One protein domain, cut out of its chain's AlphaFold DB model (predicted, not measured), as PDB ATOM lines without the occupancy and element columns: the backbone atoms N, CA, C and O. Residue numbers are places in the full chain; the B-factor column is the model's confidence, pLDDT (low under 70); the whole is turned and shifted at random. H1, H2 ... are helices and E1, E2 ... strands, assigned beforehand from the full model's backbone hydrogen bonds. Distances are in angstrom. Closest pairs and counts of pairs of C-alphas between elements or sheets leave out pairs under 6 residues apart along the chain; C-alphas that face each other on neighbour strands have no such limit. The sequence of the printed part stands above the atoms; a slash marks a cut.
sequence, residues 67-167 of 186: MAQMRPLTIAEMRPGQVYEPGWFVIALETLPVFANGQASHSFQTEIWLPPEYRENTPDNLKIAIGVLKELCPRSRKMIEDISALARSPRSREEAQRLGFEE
ATOM      1  N   MET A  67       8.520  12.083 -10.100       88.00
ATOM      2  CA  MET A  67       8.359  11.487 -11.420       88.00
ATOM      3  C   MET A  67       9.266  12.229 -12.394       88.00
ATOM      4  O   MET A  67       9.287  13.459 -12.425       88.00
ATOM      5  N   ALA A  68      10.056  11.483 -13.158       89.88
ATOM      6  CA  ALA A  68      11.006  12.047 -14.098       89.88
ATOM      7  C   ALA A  68      10.949  11.273 -15.413       89.88
ATOM      8  O   ALA A  68      10.989  10.043 -15.421       89.88
ATOM      9  N   GLN A  69      10.866  12.003 -16.520       90.81
ATOM     10  CA  GLN A  69      10.822  11.447 -17.864       90.81
ATOM     11  C   GLN A  69      11.854  12.142 -18.744       90.81
ATOM     12  O   GLN A  69      11.989  13.365 -18.718       90.81
ATOM     13  N   MET A  70      12.545  11.348 -19.557       91.69
ATOM     14  CA  MET A  70      13.368  11.818 -20.662       91.69
ATOM     15  C   MET A  70      12.819  11.244 -21.962       91.69
ATOM     16  O   MET A  70      12.569  10.042 -22.060       91.69
ATOM     17  N   ARG A  71      12.620  12.097 -22.965       90.81
ATOM     18  CA  ARG A  71      12.196  11.670 -24.303       90.81
ATOM     19  C   ARG A  71      12.788  12.560 -25.390       90.81
ATOM     20  O   ARG A  71      13.088  13.718 -25.100       90.81
ATOM     21  N   PRO A  72      12.943  12.062 -26.625       90.88
ATOM     22  CA  PRO A  72      13.355  12.901 -27.742       90.88
ATOM     23  C   PRO A  72      12.394  14.079 -27.938       90.88
ATOM     24  O   PRO A  72      11.181  13.941 -27.736       90.88
ATOM     25  N   LEU A  73      12.939  15.231 -28.328       89.50
ATOM     26  CA  LEU A  73      12.151  16.386 -28.743       89.50
ATOM     27  C   LEU A  73      11.412  16.049 -30.040       89.50
ATOM     28  O   LEU A  73      12.010  15.540 -30.988       89.50
ATOM     29  N   THR A  74      10.117  16.347 -30.089       87.25
ATOM     30  CA  THR A  74       9.317  16.155 -31.302       87.25
ATOM     31  C   THR A  74       9.189  17.456 -32.088       87.25
ATOM     32  O   THR A  74       9.273  18.548 -31.527       87.25
ATOM     33  N   ILE A  75       8.933  17.354 -33.396       84.69
ATOM     34  CA  ILE A  75       8.778  18.524 -34.282       84.69
ATOM     35  C   ILE A  75       7.655  19.456 -33.798       84.69
ATOM     36  O   ILE A  75       7.779  20.671 -33.903       84.69
ATOM     37  N   ALA A  76       6.585  18.901 -33.222       84.44
ATOM     38  CA  ALA A  76       5.450  19.672 -32.711       84.44
ATOM     39  C   ALA A  76       5.807  20.590 -31.527       84.44
ATOM     40  O   ALA A  76       5.084  21.540 -31.240       84.44
ATOM     41  N   GLU A  77       6.905  20.302 -30.832       82.69
ATOM     42  CA  GLU A  77       7.352  21.043 -29.649       82.69
ATOM     43  C   GLU A  77       8.461  22.035 -29.958       82.69
ATOM     44  O   GLU A  77       8.804  22.873 -29.123       82.69
ATOM     45  N   MET A  78       9.036  21.937 -31.153       84.75
ATOM     46  CA  MET A  78      10.055  22.861 -31.595       84.75
ATOM     47  C   MET A  78       9.487  24.267 -31.704       84.75
ATOM     48  O   MET A  78       8.365  24.489 -32.168       84.75
ATOM     49  N   ARG A  79      10.304  25.252 -31.339       82.81
ATOM     50  CA  ARG A  79       9.943  26.645 -31.581       82.81
ATOM     51  C   ARG A  79       9.998  26.935 -33.083       82.81
ATOM     52  O   ARG A  79      10.898  26.438 -33.765       82.81
ATOM     53  N   PRO A  80       9.099  27.779 -33.613       83.19
ATOM     54  CA  PRO A  80       9.192  28.226 -34.997       83.19
ATOM     55  C   PRO A  80      10.576  28.827 -35.289       83.19
ATOM     56  O   PRO A  80      11.026  29.723 -34.576       83.19
ATOM     57  N   GLY A  81      11.258  28.313 -36.317       82.81
ATOM     58  CA  GLY A  81      12.612  28.740 -36.701       82.81
ATOM     59  C   GLY A  81      13.762  28.027 -35.977       82.81
ATOM     60  O   GLY A  81      14.921  28.304 -36.275       82.81
ATOM     61  N   GLN A  82      13.477  27.102 -35.058       82.94
ATOM     62  CA  GLN A  82      14.492  26.242 -34.449       82.94
ATOM     63  C   GLN A  82      14.940  25.171 -35.451       82.94
ATOM     64  O   GLN A  82      14.116  24.548 -36.120       82.94
ATOM     65  N   VAL A  83      16.249  24.944 -35.556       82.69
ATOM     66  CA  VAL A  83      16.803  23.869 -36.387       82.69
ATOM     67  C   VAL A  83      16.636  22.541 -35.654       82.69
ATOM     68  O   VAL A  83      16.961  22.434 -34.470       82.69
ATOM     69  N   TYR A  84      16.112  21.528 -36.348       79.81
ATOM     70  CA  TYR A  84      15.995  20.188 -35.781       79.81
ATOM     71  C   TYR A  84      17.337  19.478 -35.881       79.81
ATOM     72  O   TYR A  84      17.749  19.061 -36.964       79.81
ATOM     73  N   GLU A  85      18.003  19.317 -34.745       81.75
ATOM     74  CA  GLU A  85      19.220  18.518 -34.651       81.75
ATOM     75  C   GLU A  85      18.960  17.235 -33.851       81.75
ATOM     76  O   GLU A  85      18.458  17.284 -32.723       81.75
ATOM     77  N   PRO A  86      19.313  16.054 -34.383       81.88
ATOM     78  CA  PRO A  86      19.221  14.817 -33.622       81.88
ATOM     79  C   PRO A  86      20.050  14.895 -32.335       81.88
ATOM     80  O   PRO A  86      21.267  15.102 -32.364       81.88
ATOM     81  N   GLY A  87      19.395  14.679 -31.195       86.00
ATOM     82  CA  GLY A  87      20.025  14.775 -29.876       86.00
ATOM     83  C   GLY A  87      19.369  15.762 -28.927       86.00
ATOM     84  O   GLY A  87      19.766  15.791 -27.769       86.00
ATOM     85  N   TRP A  88      18.369  16.525 -29.368       89.69
ATOM     86  CA  TRP A  88      17.514  17.286 -28.461       89.69
ATOM     87  C   TRP A  88      16.535  16.368 -27.725       89.69
ATOM     88  O   TRP A  88      15.802  15.589 -28.335       89.69
ATOM     89  N   PHE A  89      16.530  16.477 -26.401       91.62
ATOM     90  CA  PHE A  89      15.652  15.755 -25.493       91.62
ATOM     91  C   PHE A  89      14.878  16.730 -24.621       91.62
ATOM     92  O   PHE A  89      15.373  17.784 -24.223       91.62
ATOM     93  N   VAL A  90      13.661  16.331 -24.287       91.88
ATOM     94  CA  VAL A  90      12.818  16.970 -23.291       91.88
ATOM     95  C   VAL A  90      12.958  16.197 -21.987       91.88
ATOM     96  O   VAL A  90      12.769  14.977 -21.956       91.88
ATOM     97  N   ILE A  91      13.261  16.921 -20.910       92.38
ATOM     98  CA  ILE A  91      13.239  16.408 -19.542       92.38
ATOM     99  C   ILE A  91      12.048  17.022 -18.824       92.38
ATOM    100  O   ILE A  91      11.961  18.245 -18.703       92.38
ATOM    101  N   ALA A  92      11.153  16.162 -18.346       92.38
ATOM    102  CA  ALA A  92       9.994  16.531 -17.549       92.38
ATOM    103  C   ALA A  92      10.147  15.980 -16.127       92.38
ATOM    104  O   ALA A  92      10.436  14.797 -15.941       92.38
ATOM    105  N   LEU A  93       9.979  16.851 -15.133       92.00
ATOM    106  CA  LEU A  93       9.973  16.519 -13.712       92.00
ATOM    107  C   LEU A  93       8.631  16.915 -13.117       92.00
ATOM    108  O   LEU A  93       8.226  18.068 -13.257       92.00
ATOM    109  N   GLU A  94       7.979  15.994 -12.417       90.56
ATOM    110  CA  GLU A  94       6.639  16.201 -11.873       90.56
ATOM    111  C   GLU A  94       6.501  15.615 -10.470       90.56
ATOM    112  O   GLU A  94       7.006  14.534 -10.156       90.56
ATOM    113  N   THR A  95       5.801  16.338  -9.602       89.31
ATOM    114  CA  THR A  95       5.385  15.817  -8.297       89.31
ATOM    115  C   THR A  95       4.107  14.988  -8.423       89.31
ATOM    116  O   THR A  95       3.323  15.192  -9.348       89.31
ATOM    117  N   LEU A  96       3.809  14.161  -7.414       85.44
ATOM    118  CA  LEU A  96       2.458  13.615  -7.239       85.44
ATOM    119  C   LEU A  96       1.403  14.747  -7.192       85.44
ATOM    120  O   LEU A  96       1.725  15.862  -6.748       85.44
ATOM    121  N   PRO A  97       0.159  14.490  -7.639       83.06
ATOM    122  CA  PRO A  97      -0.906  15.488  -7.691       83.06
ATOM    123  C   PRO A  97      -1.491  15.751  -6.294       83.06
ATOM    124  O   PRO A  97      -2.600  15.349  -5.975       83.06
ATOM    125  N   VAL A  98      -0.727  16.422  -5.432       80.88
ATOM    126  CA  VAL A  98      -1.117  16.731  -4.039       80.88
ATOM    127  C   VAL A  98      -1.400  18.207  -3.799       80.88
ATOM    128  O   VAL A  98      -1.855  18.607  -2.724       80.88
ATOM    129  N   PHE A  99      -1.114  19.047  -4.788       75.12
ATOM    130  CA  PHE A  99      -1.278  20.489  -4.699       75.12
ATOM    131  C   PHE A  99      -2.657  20.889  -5.244       75.12
ATOM    132  O   PHE A  99      -3.335  20.093  -5.891       75.12
ATOM    133  N   ALA A 100      -3.131  22.092  -4.900       74.88
ATOM    134  CA  ALA A 100      -4.488  22.564  -5.220       74.88
ATOM    135  C   ALA A 100      -5.602  21.546  -4.868       74.88
ATOM    136  O   ALA A 100      -6.375  21.136  -5.726       74.88
ATOM    137  N   ASN A 101      -5.669  21.121  -3.600       71.31
ATOM    138  CA  ASN A 101      -6.638  20.127  -3.100       71.31
ATOM    139  C   ASN A 101      -6.530  18.741  -3.767       71.31
ATOM    140  O   ASN A 101      -7.538  18.072  -3.975       71.31
ATOM    141  N   GLY A 102      -5.310  18.312  -4.105       64.56
ATOM    142  CA  GLY A 102      -5.071  17.003  -4.721       64.56
ATOM    143  C   GLY A 102      -5.408  16.938  -6.213       64.56
ATOM    144  O   GLY A 102      -5.608  15.853  -6.746       64.56
ATOM    145  N   GLN A 103      -5.525  18.090  -6.880       62.16
ATOM    146  CA  GLN A 103      -5.886  18.175  -8.302       62.16
ATOM    147  C   GLN A 103      -4.734  18.657  -9.188       62.16
ATOM    148  O   GLN A 103      -4.821  18.557 -10.408       62.16
ATOM    149  N   ALA A 104      -3.656  19.186  -8.605       75.88
ATOM    150  CA  ALA A 104      -2.529  19.719  -9.358       75.88
ATOM    151  C   ALA A 104      -1.207  19.062  -8.955       75.88
ATOM    152  O   ALA A 104      -0.873  18.945  -7.770       75.88
ATOM    153  N   SER A 105      -0.427  18.689  -9.966       82.75
ATOM    154  CA  SER A 105       1.008  18.452  -9.850       82.75
ATOM    155  C   SER A 105       1.769  19.752 -10.121       82.75
ATOM    156  O   SER A 105       1.299  20.644 -10.831       82.75
ATOM    157  N   HIS A 106       2.962  19.874  -9.542       86.31
ATOM    158  CA  HIS A 106       3.933  20.859 -10.001       86.31
ATOM    159  C   HIS A 106       4.862  20.182 -11.000       86.31
ATOM    160  O   HIS A 106       5.519  19.198 -10.656       86.31
ATOM    161  N   SER A 107       4.915  20.725 -12.215       88.38
ATOM    162  CA  SER A 107       5.745  20.221 -13.301       88.38
ATOM    163  C   SER A 107       6.786  21.250 -13.742       88.38
ATOM    164  O   SER A 107       6.579  22.465 -13.690       88.38
ATOM    165  N   PHE A 108       7.938  20.749 -14.172       90.00
ATOM    166  CA  PHE A 108       8.976  21.516 -14.845       90.00
ATOM    167  C   PHE A 108       9.455  20.736 -16.053       90.00
ATOM    168  O   PHE A 108       9.868  19.584 -15.934       90.00
ATOM    169  N   GLN A 109       9.431  21.402 -17.200       91.44
ATOM    170  CA  GLN A 109       9.895  20.857 -18.460       91.44
ATOM    171  C   GLN A 109      10.996  21.749 -19.028       91.44
ATOM    172  O   GLN A 109      10.877  22.977 -19.034       91.44
ATOM    173  N   THR A 110      12.068  21.129 -19.510       90.38
ATOM    174  CA  THR A 110      13.151  21.830 -20.201       90.38
ATOM    175  C   THR A 110      13.773  20.956 -21.278       90.38
ATOM    176  O   THR A 110      13.778  19.730 -21.182       90.38
ATOM    177  N   GLU A 111      14.321  21.609 -22.294       90.75
ATOM    178  CA  GLU A 111      15.057  20.974 -23.383       90.75
ATOM    179  C   GLU A 111      16.553  20.908 -23.048       90.75
ATOM    180  O   GLU A 111      17.091  21.801 -22.385       90.75
ATOM    181  N   ILE A 112      17.223  19.855 -23.510       90.38
ATOM    182  CA  ILE A 112      18.674  19.688 -23.436       90.38
ATOM    183  C   ILE A 112      19.166  18.879 -24.633       90.38
ATOM    184  O   ILE A 112      18.525  17.916 -25.049       90.38
ATOM    185  N   TRP A 113      20.324  19.249 -25.173       90.38
ATOM    186  CA  TRP A 113      21.024  18.415 -26.139       90.38
ATOM    187  C   TRP A 113      21.911  17.389 -25.422       90.38
ATOM    188  O   TRP A 113      22.680  17.753 -24.530       90.38
ATOM    189  N   LEU A 114      21.819  16.117 -25.816       89.56
ATOM    190  CA  LEU A 114      22.602  15.019 -25.248       89.56
ATOM    191  C   LEU A 114      23.524  14.361 -26.295       89.56
ATOM    192  O   LEU A 114      23.080  14.066 -27.419       89.56
ATOM    193  N   PRO A 115      24.786  14.062 -25.926       89.38
ATOM    194  CA  PRO A 115      25.686  13.255 -26.746       89.38
ATOM    195  C   PRO A 115      25.111  11.857 -27.025       89.38
ATOM    196  O   PRO A 115      24.357  11.355 -26.187       89.38
ATOM    197  N   PRO A 116      25.451  11.220 -28.165       89.44
ATOM    198  CA  PRO A 116      24.924   9.913 -28.573       89.44
ATOM    199  C   PRO A 116      24.965   8.833 -27.489       89.44
ATOM    200  O   PRO A 116      24.017   8.059 -27.367       89.44
ATOM    201  N   GLU A 117      26.010   8.829 -26.664       89.69
ATOM    202  CA  GLU A 117      26.261   7.830 -25.625       89.69
ATOM    203  C   GLU A 117      25.223   7.882 -24.487       89.69
ATOM    204  O   GLU A 117      24.998   6.885 -23.806       89.69
ATOM    205  N   TYR A 118      24.552   9.027 -24.306       90.25
ATOM    206  CA  TYR A 118      23.601   9.276 -23.212       90.25
ATOM    207  C   TYR A 118      22.148   9.418 -23.681       90.25
ATOM    208  O   TYR A 118      21.288   9.850 -22.914       90.25
ATOM    209  N   ARG A 119      21.851   9.081 -24.943       87.06
ATOM    210  CA  ARG A 119      20.505   9.241 -25.529       87.06
ATOM    211  C   ARG A 119      19.530   8.130 -25.151       87.06
ATOM    212  O   ARG A 119      18.322   8.311 -25.289       87.06
ATOM    213  N   GLU A 120      20.030   6.981 -24.701       87.75
ATOM    214  CA  GLU A 120      19.168   5.890 -24.246       87.75
ATOM    215  C   GLU A 120      18.424   6.304 -22.970       87.75
ATOM    216  O   GLU A 120      19.030   6.841 -22.038       87.75
ATOM    217  N   ASN A 121      17.116   6.039 -22.915       84.62
ATOM    218  CA  ASN A 121      16.276   6.367 -21.767       84.62
ATOM    219  C   ASN A 121      16.493   5.380 -20.610       84.62
ATOM    220  O   ASN A 121      15.667   4.507 -20.348       84.62
ATOM    221  N   THR A 122      17.632   5.514 -19.933       88.12
ATOM    222  CA  THR A 122      17.981   4.751 -18.732       88.12
ATOM    223  C   THR A 122      17.944   5.652 -17.493       88.12
ATOM    224  O   THR A 122      18.184   6.861 -17.597       88.12
ATOM    225  N   PRO A 123      17.696   5.097 -16.289       85.19
ATOM    226  CA  PRO A 123      17.720   5.877 -15.051       85.19
ATOM    227  C   PRO A 123      19.045   6.609 -14.809       85.19
ATOM    228  O   PRO A 123      19.048   7.698 -14.237       85.19
ATOM    229  N   ASP A 124      20.170   6.038 -15.239       87.56
ATOM    230  CA  ASP A 124      21.486   6.649 -15.045       87.56
ATOM    231  C   ASP A 124      21.746   7.783 -16.037       87.56
ATOM    232  O   ASP A 124      22.185   8.857 -15.621       87.56
ATOM    233  N   ASN A 125      21.360   7.622 -17.306       89.81
ATOM    234  CA  ASN A 125      21.435   8.705 -18.289       89.81
ATOM    235  C   ASN A 125      20.530   9.878 -17.903       89.81
ATOM    236  O   ASN A 125      20.933  11.034 -18.011       89.81
ATOM    237  N   LEU A 126      19.344   9.596 -17.357       90.25
ATOM    238  CA  LEU A 126      18.449  10.622 -16.829       90.25
ATOM    239  C   LEU A 126      19.087  11.396 -15.661       90.25
ATOM    240  O   LEU A 126      19.010  12.626 -15.625       90.25
ATOM    241  N   LYS A 127      19.763  10.714 -14.724       90.75
ATOM    242  CA  LYS A 127      20.506  11.384 -13.637       90.75
ATOM    243  C   LYS A 127      21.626  12.264 -14.183       90.75
ATOM    244  O   LYS A 127      21.786  13.388 -13.705       90.75
ATOM    245  N   ILE A 128      22.376  11.772 -15.172       91.81
ATOM    246  CA  ILE A 128      23.440  12.533 -15.839       91.81
ATOM    247  C   ILE A 128      22.845  13.781 -16.487       91.81
ATOM    248  O   ILE A 128      23.318  14.883 -16.224       91.81
ATOM    249  N   ALA A 129      21.763  13.642 -17.251       91.38
ATOM    250  CA  ALA A 129      21.130  14.755 -17.942       91.38
ATOM    251  C   ALA A 129      20.581  15.818 -16.971       91.38
ATOM    252  O   ALA A 129      20.789  17.015 -17.173       91.38
ATOM    253  N   ILE A 130      19.969  15.403 -15.853       91.88
ATOM    254  CA  ILE A 130      19.567  16.311 -14.764       91.88
ATOM    255  C   ILE A 130      20.791  16.996 -14.136       91.88
ATOM    256  O   ILE A 130      20.739  18.187 -13.826       91.88
ATOM    257  N   GLY A 131      21.891  16.267 -13.934       91.75
ATOM    258  CA  GLY A 131      23.152  16.817 -13.434       91.75
ATOM    259  C   GLY A 131      23.716  17.894 -14.360       91.75
ATOM    260  O   GLY A 131      24.017  18.997 -13.910       91.75
ATOM    261  N   VAL A 132      23.757  17.620 -15.663       92.00
ATOM    262  CA  VAL A 132      24.194  18.574 -16.688       92.00
ATOM    263  C   VAL A 132      23.293  19.813 -16.696       92.00
ATOM    264  O   VAL A 132      23.799  20.930 -16.653       92.00
ATOM    265  N   LEU A 133      21.965  19.653 -16.647       91.25
ATOM    266  CA  LEU A 133      21.029  20.783 -16.548       91.25
ATOM    267  C   LEU A 133      21.295  21.679 -15.333       91.25
ATOM    268  O   LEU A 133      21.184  22.905 -15.430       91.25
ATOM    269  N   LYS A 134      21.630  21.075 -14.187       92.31
ATOM    270  CA  LYS A 134      21.972  21.819 -12.971       92.31
ATOM    271  C   LYS A 134      23.260  22.613 -13.134       92.31
ATOM    272  O   LYS A 134      23.338  23.696 -12.565       92.31
ATOM    273  N   GLU A 135      24.246  22.099 -13.860       91.75
ATOM    274  CA  GLU A 135      25.505  22.812 -14.098       91.75
ATOM    275  C   GLU A 135      25.371  23.916 -15.146       91.75
ATOM    276  O   GLU A 135      25.908  25.005 -14.954       91.75
ATOM    277  N   LEU A 136      24.616  23.680 -16.219       89.62
ATOM    278  CA  LEU A 136      24.547  24.621 -17.335       89.62
ATOM    279  C   LEU A 136      23.631  25.829 -17.076       89.62
ATOM    280  O   LEU A 136      23.970  26.943 -17.470       89.62
ATOM    281  N   CYS A 137      22.469  25.647 -16.431       88.25
ATOM    282  CA  CYS A 137      21.502  26.734 -16.212       88.25
ATOM    283  C   CYS A 137      21.172  26.885 -14.715       88.25
ATOM    284  O   CYS A 137      20.419  26.074 -14.163       88.25
ATOM    285  N   PRO A 138      21.630  27.965 -14.041       91.19
ATOM    286  CA  PRO A 138      21.326  28.217 -12.627       91.19
ATOM    287  C   PRO A 138      19.824  28.283 -12.327       91.19
ATOM    288  O   PRO A 138      19.373  27.921 -11.241       91.19
ATOM    289  N   ARG A 139      19.024  28.722 -13.306       89.38
ATOM    290  CA  ARG A 139      17.565  28.723 -13.196       89.38
ATOM    291  C   ARG A 139      16.995  27.307 -13.178       89.38
ATOM    292  O   ARG A 139      16.155  27.023 -12.331       89.38
ATOM    293  N   SER A 140      17.454  26.436 -14.076       89.62
ATOM    294  CA  SER A 140      17.047  25.028 -14.095       89.62
ATOM    295  C   SER A 140      17.456  24.339 -12.800       89.62
ATOM    296  O   SER A 140      16.627  23.664 -12.199       89.62
ATOM    297  N   ARG A 141      18.669  24.603 -12.291       92.38
ATOM    298  CA  ARG A 141      19.104  24.130 -10.968       92.38
ATOM    299  C   ARG A 141      18.095  24.482  -9.879       92.38
ATOM    300  O   ARG A 141      17.616  23.584  -9.192       92.38
ATOM    301  N   LYS A 142      17.725  25.762  -9.781       93.38
ATOM    302  CA  LYS A 142      16.758  26.233  -8.786       93.38
ATOM    303  C   LYS A 142      15.393  25.549  -8.931       93.38
ATOM    304  O   LYS A 142      14.841  25.102  -7.939       93.38
ATOM    305  N   MET A 143      14.863  25.418 -10.149       92.38
ATOM    306  CA  MET A 143      13.561  24.763 -10.369       92.38
ATOM    307  C   MET A 143      13.575  23.276 -10.039       92.38
ATOM    308  O   MET A 143      12.639  22.778  -9.418       92.38
ATOM    309  N   ILE A 144      14.653  22.575 -10.391       91.62
ATOM    310  CA  ILE A 144      14.822  21.165 -10.040       91.62
ATOM    311  C   ILE A 144      14.889  21.006  -8.515       91.62
ATOM    312  O   ILE A 144      14.290  20.079  -7.969       91.62
ATOM    313  N   GLU A 145      15.602  21.891  -7.818       91.81
ATOM    314  CA  GLU A 145      15.684  21.893  -6.353       91.81
ATOM    315  C   GLU A 145      14.333  22.195  -5.695       91.81
ATOM    316  O   GLU A 145      13.927  21.452  -4.799       91.81
ATOM    317  N   ASP A 146      13.616  23.212  -6.177       90.69
ATOM    318  CA  ASP A 146      12.303  23.609  -5.663       90.69
ATOM    319  C   ASP A 146      11.282  22.466  -5.822       90.69
ATOM    320  O   ASP A 146      10.622  22.077  -4.858       90.69
ATOM    321  N   ILE A 147      11.210  21.842  -7.001       89.56
ATOM    322  CA  ILE A 147      10.316  20.698  -7.243       89.56
ATOM    323  C   ILE A 147      10.731  19.470  -6.432       89.56
ATOM    324  O   ILE A 147       9.879  18.790  -5.859       89.56
ATOM    325  N   SER A 148      12.032  19.206  -6.302       88.00
ATOM    326  CA  SER A 148      12.525  18.122  -5.442       88.00
ATOM    327  C   SER A 148      12.158  18.349  -3.971       88.00
ATOM    328  O   SER A 148      11.911  17.393  -3.237       88.00
ATOM    329  N   ALA A 149      12.135  19.603  -3.512       87.56
ATOM    330  CA  ALA A 149      11.701  19.948  -2.164       87.56
ATOM    331  C   ALA A 149      10.186  19.751  -1.993       87.56
ATOM    332  O   ALA A 149       9.761  19.183  -0.985       87.56
ATOM    333  N   LEU A 150       9.386  20.140  -2.992       87.12
ATOM    334  CA  LEU A 150       7.937  19.916  -3.016       87.12
ATOM    335  C   LEU A 150       7.582  18.424  -3.006       87.12
ATOM    336  O   LEU A 150       6.720  18.005  -2.232       87.12
ATOM    337  N   ALA A 151       8.289  17.597  -3.779       85.50
ATOM    338  CA  ALA A 151       8.127  16.143  -3.750       85.50
ATOM    339  C   ALA A 151       8.404  15.563  -2.351       85.50
ATOM    340  O   ALA A 151       7.727  14.650  -1.906       85.50
ATOM    341  N   ARG A 152       9.326  16.147  -1.579       84.69
ATOM    342  CA  ARG A 152       9.632  15.691  -0.211       84.69
ATOM    343  C   ARG A 152       8.715  16.273   0.867       84.69
ATOM    344  O   ARG A 152       8.959  16.015   2.053       84.69
ATOM    345  N   SER A 153       7.700  17.056   0.503       85.31
ATOM    346  CA  SER A 153       6.769  17.648   1.466       85.31
ATOM    347  C   SER A 153       5.959  16.569   2.208       85.31
ATOM    348  O   SER A 153       5.723  15.503   1.640       85.31
ATOM    349  N   PRO A 154       5.514  16.808   3.458       85.00
ATOM    350  CA  PRO A 154       4.704  15.839   4.202       85.00
ATOM    351  C   PRO A 154       3.462  15.371   3.434       85.00
ATOM    352  O   PRO A 154       3.227  14.173   3.346       85.00
ATOM    353  N   ARG A 155       2.755  16.298   2.770       83.62
ATOM    354  CA  ARG A 155       1.575  15.992   1.942       83.62
ATOM    355  C   ARG A 155       1.894  15.025   0.807       83.62
ATOM    356  O   ARG A 155       1.151  14.084   0.567       83.62
ATOM    357  N   SER A 156       3.022  15.234   0.134       84.38
ATOM    358  CA  SER A 156       3.479  14.336  -0.927       84.38
ATOM    359  C   SER A 156       3.766  12.931  -0.393       84.38
ATOM    360  O   SER A 156       3.477  11.953  -1.071       84.38
ATOM    361  N   ARG A 157       4.316  12.811   0.825       84.44
ATOM    362  CA  ARG A 157       4.610  11.508   1.449       84.44
ATOM    363  C   ARG A 157       3.347  10.783   1.890       84.44
ATOM    364  O   ARG A 157       3.252   9.580   1.688       84.44
ATOM    365  N   GLU A 158       2.397  11.506   2.477       84.19
ATOM    366  CA  GLU A 158       1.079  10.972   2.835       84.19
ATOM    367  C   GLU A 158       0.369  10.425   1.594       84.19
ATOM    368  O   GLU A 158      -0.140   9.308   1.614       84.19
ATOM    369  N   GLU A 159       0.420  11.161   0.483       84.06
ATOM    370  CA  GLU A 159      -0.141  10.693  -0.783       84.06
ATOM    371  C   GLU A 159       0.606   9.483  -1.342       84.06
ATOM    372  O   GLU A 159      -0.021   8.533  -1.802       84.06
ATOM    373  N   ALA A 160       1.939   9.474  -1.276       85.12
ATOM    374  CA  ALA A 160       2.721   8.323  -1.707       85.12
ATOM    375  C   ALA A 160       2.356   7.061  -0.907       85.12
ATOM    376  O   ALA A 160       2.187   5.994  -1.492       85.12
ATOM    377  N   GLN A 161       2.153   7.194   0.407       84.75
ATOM    378  CA  GLN A 161       1.664   6.111   1.264       84.75
ATOM    379  C   GLN A 161       0.238   5.690   0.896       84.75
ATOM    380  O   GLN A 161      -0.030   4.496   0.787       84.75
ATOM    381  N   ARG A 162      -0.667   6.648   0.649       83.25
ATOM    382  CA  ARG A 162      -2.053   6.382   0.228       83.25
ATOM    383  C   ARG A 162      -2.116   5.604  -1.087       83.25
ATOM    384  O   ARG A 162      -2.955   4.722  -1.237       83.25
ATOM    385  N   LEU A 163      -1.242   5.944  -2.030       83.75
ATOM    386  CA  LEU A 163      -1.119   5.281  -3.327       83.75
ATOM    387  C   LEU A 163      -0.338   3.958  -3.255       83.75
ATOM    388  O   LEU A 163      -0.259   3.252  -4.256       83.75
ATOM    389  N   GLY A 164       0.218   3.607  -2.091       81.00
ATOM    390  CA  GLY A 164       0.943   2.355  -1.889       81.00
ATOM    391  C   GLY A 164       2.332   2.329  -2.526       81.00
ATOM    392  O   GLY A 164       2.833   1.255  -2.851       81.00
ATOM    393  N   PHE A 165       2.973   3.486  -2.723       79.62
ATOM    394  CA  PHE A 165       4.387   3.496  -3.088       79.62
ATOM    395  C   PHE A 165       5.206   2.915  -1.935       79.62
ATOM    396  O   PHE A 165       5.036   3.304  -0.787       79.62
ATOM    397  N   GLU A 166       6.119   1.999  -2.235       69.81
ATOM    398  CA  GLU A 166       7.077   1.472  -1.267       69.81
ATOM    399  C   GLU A 166       8.482   1.907  -1.685       69.81
ATOM    400  O   GLU A 166       8.939   1.598  -2.787       69.81
ATOM    401  N   GLU A 167       9.194   2.613  -0.805       66.00
ATOM    402  CA  GLU A 167      10.618   2.890  -1.008       66.00
ATOM    403  C   GLU A 167      11.403   1.613  -0.691       66.00
ATOM    404  O   GLU A 167      11.780   1.349   0.451       66.00
TER     405      GLU A 167
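What this domain is: This is residues 67 to 167 of the 186 residues of an uncharacterized protein of Mesorhizobium plurifarium (UniProt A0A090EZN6). A three-stranded sheet, order E1 - E2 - E3, has H1 and H2 over one face, with H3 off the sheet beyond H2. The printed part has 101 residues, with three named strands and three named helices in the order E1 E2 E3 H1 H2 H3, class mixed; H1 and H2 on one face of the sheet make two layers with it, and the strands make a meander, each the antiparallel neighbour of the one before. The whole is only just compact, close to loose (radius of gyration of the C-alphas 15.2 A), spanning 43 by 29 by 25 A.

How they stand to each other: E1, residues 67 to 72, and E2, residues 88 to 94, form a hairpin; N 69 and O 92 are 2.9 A apart. E2 and E3, residues 107 to 113, form another; N 91 and O 110 are 2.9 A apart. H1, residues 123 to 136, runs across the strands, height over the sheet 9.4 A. H2, residues 138 to 151, is on the same face, slantwise to the strands, 38 degrees to E3 on the local plane. H1 and H2 touch only at the corner, closest C-alphas Lys 134 and Arg 141, 4.2 A. H3, residues 154 to 162, is close to H2 but not clearly touching, closest C-alphas Leu 150 and Ser 156, 7.4 A. In H1, H2 and H3 every O i to N i+4 pair is within hydrogen-bond range.

Where its parts are: E1 (17.1 A) begins at C-alpha 67 (8.359, 11.487, -11.420). E2 measures 19.9 A, E3 20.0 A, H1 20.1 A, H2 20.0 A. H3 (12.3 A) ends at C-alpha 162 (-2.053, 6.382, 0.228).

The domain as a whole: The farthest C-alphas, Gly 81 and Arg 162, are 45.6 A apart. The printed part has no cut. The links E1 to E2 and E2 to E3 are long. Residues 102 to 103 and 166 to 167 have pLDDT under 70.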